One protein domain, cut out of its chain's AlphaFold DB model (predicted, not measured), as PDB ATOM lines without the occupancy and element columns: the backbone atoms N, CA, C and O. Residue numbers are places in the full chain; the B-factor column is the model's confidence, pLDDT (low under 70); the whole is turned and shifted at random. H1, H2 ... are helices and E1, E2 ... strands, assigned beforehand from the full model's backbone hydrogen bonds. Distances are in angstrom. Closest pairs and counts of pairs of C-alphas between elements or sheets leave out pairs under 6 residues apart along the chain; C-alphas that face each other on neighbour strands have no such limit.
ATOM      1  N   GLN A  10     142.133 147.447  97.283       74.62
ATOM      2  CA  GLN A  10     142.187 146.990  98.672       74.62
ATOM      3  C   GLN A  10     143.586 147.108  99.300       74.62
ATOM      4  O   GLN A  10     143.692 147.233 100.516       74.62
ATOM      5  N   ASN A  11     144.641 147.102  98.481       75.56
ATOM      6  CA  ASN A  11     146.038 147.208  98.908       75.56
ATOM      7  C   ASN A  11     146.615 148.618  98.714       75.56
ATOM      8  O   ASN A  11     147.791 148.849  98.996       75.56
ATOM      9  N   LEU A  12     145.819 149.566  98.215       83.00
ATOM     10  CA  LEU A  12     146.273 150.922  97.935       83.00
ATOM     11  C   LEU A  12     145.787 151.884  99.017       83.00
ATOM     12  O   LEU A  12     144.604 151.948  99.343       83.00
ATOM     13  N   LEU A  13     146.711 152.695  99.528       85.00
ATOM     14  CA  LEU A  13     146.402 153.818 100.404       85.00
ATOM     15  C   LEU A  13     146.559 155.122  99.626       85.00
ATOM     16  O   LEU A  13     147.591 155.369  99.002       85.00
ATOM     17  N   CYS A  14     145.546 155.983  99.687       88.69
ATOM     18  CA  CYS A  14     145.656 157.346  99.182       88.69
ATOM     19  C   CYS A  14     146.312 158.216 100.260       88.69
ATOM     20  O   CYS A  14     145.703 158.515 101.286       88.69
ATOM     21  N   LEU A  15     147.572 158.590 100.042       88.31
ATOM     22  CA  LEU A  15     148.376 159.364 100.985       88.31
ATOM     23  C   LEU A  15     148.686 160.748 100.410       88.31
ATOM     24  O   LEU A  15     148.802 160.923  99.198       88.31
ATOM     25  N   SER A  16     148.874 161.741 101.283       92.31
ATOM     26  CA  SER A  16     149.479 163.006 100.860       92.31
ATOM     27  C   SER A  16     150.941 162.782 100.465       92.31
ATOM     28  O   SER A  16     151.581 161.848 100.954       92.31
ATOM     29  N   THR A  17     151.501 163.662  99.630       93.12
ATOM     30  CA  THR A  17     152.882 163.540  99.127       93.12
ATOM     31  C   THR A  17     153.900 163.327 100.253       93.12
ATOM     32  O   THR A  17     154.738 162.440 100.173       93.12
ATOM     33  N   ILE A  18     153.764 164.068 101.358       92.75
ATOM     34  CA  ILE A  18     154.675 163.971 102.509       92.75
ATOM     35  C   ILE A  18     154.581 162.595 103.182       92.75
ATOM     36  O   ILE A  18     155.596 161.998 103.532       92.75
ATOM     37  N   VAL A  19     153.365 162.086 103.392       89.50
ATOM     38  CA  VAL A  19     153.163 160.794 104.067       89.50
ATOM     39  C   VAL A  19     153.606 159.647 103.163       89.50
ATOM     40  O   VAL A  19     154.199 158.690 103.652       89.50
ATOM     41  N   HIS A  20     153.391 159.776 101.853       89.56
ATOM     42  CA  HIS A  20     153.887 158.833 100.858       89.56
ATOM     43  C   HIS A  20     155.424 158.733 100.878       89.56
ATOM     44  O   HIS A  20     155.964 157.628 100.920       89.56
ATOM     45  N   ASP A  21     156.138 159.861 100.943       90.00
ATOM     46  CA  ASP A  21     157.605 159.863 101.049       90.00
ATOM     47  C   ASP A  21     158.083 159.183 102.344       90.00
ATOM     48  O   ASP A  21     159.025 158.388 102.341       90.00
ATOM     49  N   LEU A  22     157.411 159.446 103.468       88.12
ATOM     50  CA  LEU A  22     157.732 158.808 104.748       88.12
ATOM     51  C   LEU A  22     157.446 157.299 104.750       88.12
ATOM     52  O   LEU A  22     158.211 156.543 105.356       88.12
ATOM     53  N   TRP A  23     156.377 156.866 104.075       87.50
ATOM     54  CA  TRP A  23     156.046 155.456 103.872       87.50
ATOM     55  C   TRP A  23     157.138 154.748 103.063       87.50
ATOM     56  O   TRP A  23     157.669 153.733 103.512       87.50
ATOM     57  N   GLY A  24     157.566 155.337 101.940       84.81
ATOM     58  CA  GLY A  24     158.658 154.804 101.117       84.81
ATOM     59  C   GLY A  24     159.997 154.705 101.861       84.81
ATOM     60  O   GLY A  24     160.799 153.812 101.598       84.81
ATOM     61  N   LEU A  25     160.226 155.576 102.848       86.69
ATOM     62  CA  LEU A  25     161.408 155.540 103.714       86.69
ATOM     63  C   LEU A  25     161.275 154.588 104.918       86.69
ATOM     64  O   LEU A  25     162.205 154.507 105.725       86.69
ATOM     65  N   ALA A  26     160.148 153.879 105.060       86.31
ATOM     66  CA  ALA A  26     159.813 153.059 106.226       86.31
ATOM     67  C   ALA A  26     159.973 153.827 107.554       86.31
ATOM     68  O   ALA A  26     160.511 153.308 108.533       86.31
ATOM     69  N   ARG A  27     159.547 155.099 107.582       88.44
ATOM     70  CA  ARG A  27     159.590 155.954 108.785       88.44
ATOM     71  C   ARG A  27     158.345 155.843 109.651       88.44
ATOM     72  O   ARG A  27     158.354 156.302 110.791       88.44
ATOM     73  N   LEU A  28     157.285 155.263 109.113       88.06
ATOM     74  CA  LEU A  28     156.023 155.073 109.801       88.06
ATOM     75  C   LEU A  28     155.392 153.748 109.387       88.06
ATOM     76  O   LEU A  28     155.697 153.222 108.317       88.06
ATOM     77  N   ALA A  29     154.507 153.245 110.237       88.94
ATOM     78  CA  ALA A  29     153.661 152.097 109.958       88.94
ATOM     79  C   ALA A  29     152.214 152.401 110.358       88.94
ATOM     80  O   ALA A  29     151.960 153.185 111.281       88.94
ATOM     81  N   PHE A  30     151.280 151.752 109.665       88.12
ATOM     82  CA  PHE A  30     149.856 151.799 109.966       88.12
ATOM     83  C   PHE A  30     149.405 150.429 110.464       88.12
ATOM     84  O   PHE A  30     149.684 149.413 109.834       88.12
ATOM     85  N   GLU A  31     148.707 150.410 111.594       87.19
ATOM     86  CA  GLU A  31     148.080 149.211 112.147       87.19
ATOM     87  C   GLU A  31     146.557 149.399 112.078       87.19
ATOM     88  O   GLU A  31     146.050 150.351 112.677       87.19
ATOM     89  N   PRO A  32     145.804 148.552 111.362       87.50
ATOM     90  CA  PRO A  32     144.348 148.617 111.372       87.50
ATOM     91  C   PRO A  32     143.823 148.226 112.760       87.50
ATOM     92  O   PRO A  32     144.178 147.178 113.292       87.50
ATOM     93  N   VAL A  33     142.985 149.074 113.354       92.06
ATOM     94  CA  VAL A  33     142.409 148.855 114.692       92.06
ATOM     95  C   VAL A  33     140.974 148.365 114.584       92.06
ATOM     96  O   VAL A  33     140.594 147.407 115.246       92.06
ATOM     97  N   GLU A  34     140.177 149.030 113.752       92.50
ATOM     98  CA  GLU A  34     138.748 148.759 113.640       92.50
ATOM     99  C   GLU A  34     138.244 149.204 112.271       92.50
ATOM    100  O   GLU A  34     138.629 150.260 111.771       92.50
ATOM    101  N   THR A  35     137.380 148.398 111.665       91.69
ATOM    102  CA  THR A  35     136.669 148.755 110.432       91.69
ATOM    103  C   THR A  35     135.226 149.058 110.800       91.69
ATOM    104  O   THR A  35     134.651 148.316 111.592       91.69
ATOM    105  N   SER A  36     134.632 150.114 110.245       91.88
ATOM    106  CA  SER A  36     133.219 150.408 110.490       91.88
ATOM    107  C   SER A  36     132.303 149.317 109.932       91.88
ATOM    108  O   SER A  36     132.647 148.635 108.963       91.88
ATOM    109  N   ASP A  37     131.113 149.172 110.514       92.81
ATOM    110  CA  ASP A  37     130.135 148.145 110.120       92.81
ATOM    111  C   ASP A  37     129.731 148.237 108.638       92.81
ATOM    112  O   ASP A  37     129.496 147.227 107.973       92.81
ATOM    113  N   ASP A  38     129.694 149.455 108.097       92.81
ATOM    114  CA  ASP A  38     129.408 149.749 106.691       92.81
ATOM    115  C   ASP A  38     130.632 149.586 105.767       92.81
ATOM    116  O   ASP A  38     130.509 149.730 104.551       92.81
ATOM    117  N   LYS A  39     131.807 149.256 106.325       86.06
ATOM    118  CA  LYS A  39     133.090 149.051 105.629       86.06
ATOM    119  C   LYS A  39     133.563 150.249 104.805       86.06
ATOM    120  O   LYS A  39     134.358 150.088 103.880       86.06
ATOM    121  N   THR A  40     133.089 151.450 105.130       88.31
ATOM    122  CA  THR A  40     133.499 152.682 104.442       88.31
ATOM    123  C   THR A  40     134.661 153.382 105.136       88.31
ATOM    124  O   THR A  40     135.354 154.184 104.508       88.31
ATOM    125  N   SER A  41     134.910 153.071 106.411       87.19
ATOM    126  CA  SER A  41     135.969 153.689 107.199       87.19
ATOM    127  C   SER A  41     136.809 152.651 107.939       87.19
ATOM    128  O   SER A  41     136.313 151.630 108.418       87.19
ATOM    129  N   LEU A  42     138.111 152.919 108.005       88.69
ATOM    130  CA  LEU A  42     139.099 152.087 108.676       88.69
ATOM    131  C   LEU A  42     139.873 152.961 109.657       88.69
ATOM    132  O   LEU A  42     140.626 153.852 109.262       88.69
ATOM    133  N   THR A  43     139.681 152.700 110.943       91.50
ATOM    134  CA  THR A  43     140.448 153.325 112.015       91.50
ATOM    135  C   THR A  43     141.817 152.667 112.068       91.50
ATOM    136  O   THR A  43     141.930 151.458 112.277       91.50
ATOM    137  N   MET A  44     142.867 153.466 111.902       89.94
ATOM    138  CA  MET A  44     144.251 153.005 111.964       89.94
ATOM    139  C   MET A  44     144.994 153.663 113.120       89.94
ATOM    140  O   MET A  44     144.820 154.850 113.402       89.94
ATOM    141  N   ARG A  45     145.880 152.899 113.756       90.50
ATOM    142  CA  ARG A  45     146.878 153.412 114.686       90.50
ATOM    143  C   ARG A  45     148.149 153.751 113.925       90.50
ATOM    144  O   ARG A  45     148.597 153.012 113.049       90.50
ATOM    145  N   PHE A  46     148.722 154.886 114.294       89.81
ATOM    146  CA  PHE A  46     149.937 155.409 113.703       89.81
ATOM    147  C   PHE A  46     151.152 155.085 114.575       89.81
ATOM    148  O   PHE A  46     151.144 155.375 115.774       89.81
ATOM    149  N   TRP A  47     152.214 154.569 113.958       88.56
ATOM    150  CA  TRP A  47     153.477 154.269 114.628       88.56
ATOM    151  C   TRP A  47     154.645 154.960 113.933       88.56
ATOM    152  O   TRP A  47     154.829 154.812 112.728       88.56
ATOM    153  N   TRP A  48     155.477 155.668 114.699       88.94
ATOM    154  CA  TRP A  48     156.782 156.125 114.220       88.94
ATOM    155  C   TRP A  48     157.788 154.983 114.319       88.94
ATOM    156  O   TRP A  48     158.001 154.431 115.400       88.94
ATOM    157  N   LEU A  49     158.429 154.653 113.201       85.50
ATOM    158  CA  LEU A  49     159.501 153.669 113.182       85.50
ATOM    159  C   LEU A  49     160.841 154.352 113.495       85.50
ATOM    160  O   LEU A  49     161.080 155.485 113.056       85.50
ATOM    161  N   PRO A  50     161.729 153.693 114.261       80.94
ATOM    162  CA  PRO A  50     163.048 154.233 114.546       80.94
ATOM    163  C   PRO A  50     163.824 154.427 113.242       80.94
ATOM    164  O   PRO A  50     163.787 153.584 112.342       80.94
ATOM    165  N   LEU A  51     164.553 155.542 113.143       73.81
ATOM    166  CA  LEU A  51     165.480 155.740 112.035       73.81
ATOM    167  C   LEU A  51     166.464 154.571 112.026       73.81
ATOM    168  O   LEU A  51     167.088 154.279 113.047       73.81
ATOM    169  N   ARG A  52     166.638 153.937 110.863       63.50
ATOM    170  CA  ARG A  52     167.735 152.996 110.630       63.50
ATOM    171  C   ARG A  52     169.058 153.761 110.651       63.50
ATOM    172  O   ARG A  52     169.662 154.021 109.617       63.50
ATOM    173  N   THR A  53     169.523 154.135 111.838       55.03
ATOM    174  CA  THR A  53     170.937 154.392 112.062       55.03
ATOM    175  C   THR A  53     171.604 153.031 111.972       55.03
ATOM    176  O   THR A  53     171.551 152.242 112.915       55.03
ATOM    177  N   PHE A  54     172.169 152.705 110.811       53.06
ATOM    178  CA  PHE A  54     173.070 151.568 110.681       53.06
ATOM    179  C   PHE A  54     174.338 151.867 111.494       53.06
ATOM    180  O   PHE A  54     175.375 152.224 110.948       53.06
ATOM    181  N   SER A  55     174.267 151.755 112.820       48.88
ATOM    182  CA  SER A  55     175.454 151.455 113.605       48.88
ATOM    183  C   SER A  55     175.739 149.980 113.368       48.88
ATOM    184  O   SER A  55     174.895 149.137 113.674       48.88
ATOM    185  N   ILE A  56     176.903 149.672 112.796       49.91
ATOM    186  CA  ILE A  56     177.449 148.314 112.720       49.91
ATOM    187  C   ILE A  56     177.695 147.860 114.164       49.91
ATOM    188  O   ILE A  56     178.789 147.987 114.698       49.91
ATOM    189  N   GLN A  57     176.646 147.421 114.848       52.66
ATOM    190  CA  GLN A  57     176.725 146.868 116.186       52.66
ATOM    191  C   GLN A  57     175.554 145.905 116.360       52.66
ATOM    192  O   GLN A  57     174.399 146.288 116.204       52.66
ATOM    193  N   ALA A  58     175.915 144.640 116.588       55.97
ATOM    194  CA  ALA A  58     175.078 143.448 116.697       55.97
ATOM    195  C   ALA A  58     173.591 143.722 116.990       55.97
ATOM    196  O   ALA A  58     173.229 144.152 118.086       55.97
ATOM    197  N   TYR A  59     172.731 143.434 116.011       58.06
ATOM    198  CA  TYR A  59     171.285 143.541 116.175       58.06
ATOM    199  C   TYR A  59     170.806 142.573 117.272       58.06
ATOM    200  O   TYR A  59     171.028 141.366 117.150       58.06
ATOM    201  N   PRO A  60     170.134 143.052 118.334       55.28
ATOM    202  CA  PRO A  60     169.480 142.168 119.291       55.28
ATOM    203  C   PRO A  60     168.329 141.422 118.603       55.28
ATOM    204  O   PRO A  60     167.643 141.981 117.746       55.28
ATOM    205  N   ILE A  61     168.098 140.168 119.007       58.00
ATOM    206  CA  ILE A  61     167.142 139.207 118.412       58.00
ATOM    207  C   ILE A  61     165.746 139.822 118.159       58.00
ATOM    208  O   ILE A  61     165.095 139.517 117.164       58.00
ATOM    209  N   GLN A  62     165.320 140.769 118.997       52.28
ATOM    210  CA  GLN A  62     164.066 141.517 118.855       52.28
ATOM    211  C   GLN A  62     163.915 142.312 117.540       52.28
ATOM    212  O   GLN A  62     162.802 142.447 117.040       52.28
ATOM    213  N   TYR A  63     165.005 142.806 116.940       56.66
ATOM    214  CA  TYR A  63     164.953 143.530 115.659       56.66
ATOM    215  C   TYR A  63     164.784 142.593 114.463       56.66
ATOM    216  O   TYR A  63     164.126 142.947 113.485       56.66
ATOM    217  N   VAL A  64     165.346 141.384 114.557       60.62
ATOM    218  CA  VAL A  64     165.158 140.337 113.547       60.62
ATOM    219  C   VAL A  64     163.700 139.887 113.539       60.62
ATOM    220  O   VAL A  64     163.143 139.725 112.464       60.62
ATOM    221  N   PHE A  65     163.050 139.788 114.704       58.81
ATOM    222  CA  PHE A  65     161.617 139.484 114.784       58.81
ATOM    223  C   PHE A  65     160.727 140.558 114.154       58.81
ATOM    224  O   PHE A  65     159.755 140.200 113.503       58.81
ATOM    225  N   LEU A  66     161.048 141.849 114.290       56.62
ATOM    226  CA  LEU A  66     160.269 142.913 113.645       56.62
ATOM    227  C   LEU A  66     160.446 142.911 112.117       56.62
ATOM    228  O   LEU A  66     159.471 143.046 111.387       56.62
ATOM    229  N   LEU A  67     161.676 142.721 111.626       57.44
ATOM    230  CA  LEU A  67     161.937 142.597 110.189       57.44
ATOM    231  C   LEU A  67     161.315 141.322 109.605       57.44
ATOM    232  O   LEU A  67     160.727 141.384 108.530       57.44
ATOM    233  N   LEU A  68     161.387 140.202 110.334       58.62
ATOM    234  CA  LEU A  68     160.689 138.969 109.977       58.62
ATOM    235  C   LEU A  68     159.185 139.198 109.951       58.62
ATOM    236  O   LEU A  68     158.593 138.874 108.939       58.62
ATOM    237  N   ALA A  69     158.592 139.824 110.972       57.00
ATOM    238  CA  ALA A  69     157.162 140.126 111.017       57.00
ATOM    239  C   ALA A  69     156.703 140.936 109.793       57.00
ATOM    240  O   ALA A  69     155.687 140.603 109.191       57.00
ATOM    241  N   ILE A  70     157.488 141.942 109.386       56.19
ATOM    242  CA  ILE A  70     157.227 142.738 108.177       56.19
ATOM    243  C   ILE A  70     157.355 141.875 106.911       56.19
ATOM    244  O   ILE A  70     156.499 141.965 106.041       56.19
ATOM    245  N   SER A  71     158.366 141.003 106.816       52.88
ATOM    246  CA  SER A  71     158.523 140.095 105.664       52.88
ATOM    247  C   SER A  71     157.503 138.947 105.631       52.88
ATOM    248  O   SER A  71     157.121 138.491 104.565       52.88
ATOM    249  N   THR A  72     157.010 138.489 106.785       49.38
ATOM    250  CA  THR A  72     156.032 137.393 106.889       49.38
ATOM    251  C   THR A  72     154.605 137.842 106.589       49.38
ATOM    252  O   THR A  72     153.727 136.999 106.455       49.38
ATOM    253  N   GLN A  73     154.348 139.150 106.469       49.00
ATOM    254  CA  GLN A  73     153.068 139.661 105.968       49.00
ATOM    255  C   GLN A  73     152.904 139.459 104.445       49.00
ATOM    256  O   GLN A  73     151.807 139.685 103.944       49.00
ATOM    257  N   GLU A  74     153.935 139.000 103.719       47.41
ATOM    258  CA  GLU A  74     153.831 138.642 102.291       47.41
ATOM    259  C   GLU A  74     153.293 137.223 102.018       47.41
ATOM    260  O   GLU A  74     153.013 136.897 100.869       47.41
TER     261      GLU A  74
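This is residues 10 to 74 of the 80 residues of the protein "HNHc domain-containing protein" of Aspergillus ochraceoroseus IBT 24754 (UniProt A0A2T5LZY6). A two-stranded hairpin, E1 and E2, has the short helix H1 near the beginning of E1, and from the end of E2 a long loop runs out and folds back into a second helix, H2, set off from the rest. The turn of the hairpin, residues 36 to 41, sticks out, and so do residues 53 to 74, of which 61 to 72 belong to H2. The printed part has 65 residues, with two named helices and two named strands in the order H1, E1, E2, H2; the sheet, in the order E1 - E2, is antiparallel, and the class is mixed, helices and strands. The whole is loose, with a radius of gyration of the C-alphas of 14.8 A, and elongated, spanning 48 by 25 by 19 A.

The printed part begins at Gln 10, and its first named element is H1, residues 17 to 24, which starts at C-alpha 17 at (152.882, 163.540, 99.127). E1, residues 28 to 35, is 20.4 A long from first to last C-alpha, beginning at (156.023, 155.073, 109.801). E2, residues 42 to 48, is 19.0 A long. H2, residues 61 to 72, is 16.1 A long and ends at C-alpha 72 at (156.032, 137.393, 106.889).

E1 and E2 form a hairpin of antiparallel neighbour strands, with 155 degrees between their N-to-C directions. C-alphas 28 and 48 face each other at 4.6 A, and C-alphas 35 and 42 at 4.5 A. Across the pair, N 29 and O 47 are within hydrogen-bond range at 3.0 A, as are N 43 and O 34 at 2.8 A. H1 and E1 have 2 pairs of C-alphas within 8 A, the closest being those of Leu 22 and Leu 28, 6.5 A apart. H1 and E2 are apart. H2 is apart from both H1 and E1. In H1 and H2 every O i to N i+4 pair is within hydrogen-bond range.

The two C-alphas farthest apart are those of Asp 38 and Ile 56, at 48.4 A. Without the stretches that stand free, the body has 37 residues and spans 31 by 19 by 14 A. The link from H1 to E1 is tight, that from E1 to E2 is short, and that from E2 to H2 is long, with 12 residues, 49 to 60. The printed part has no cut. The mean pLDDT of the printed part is 76.2; residues 52 to 74 are under 70, and H2 has a mean of 56.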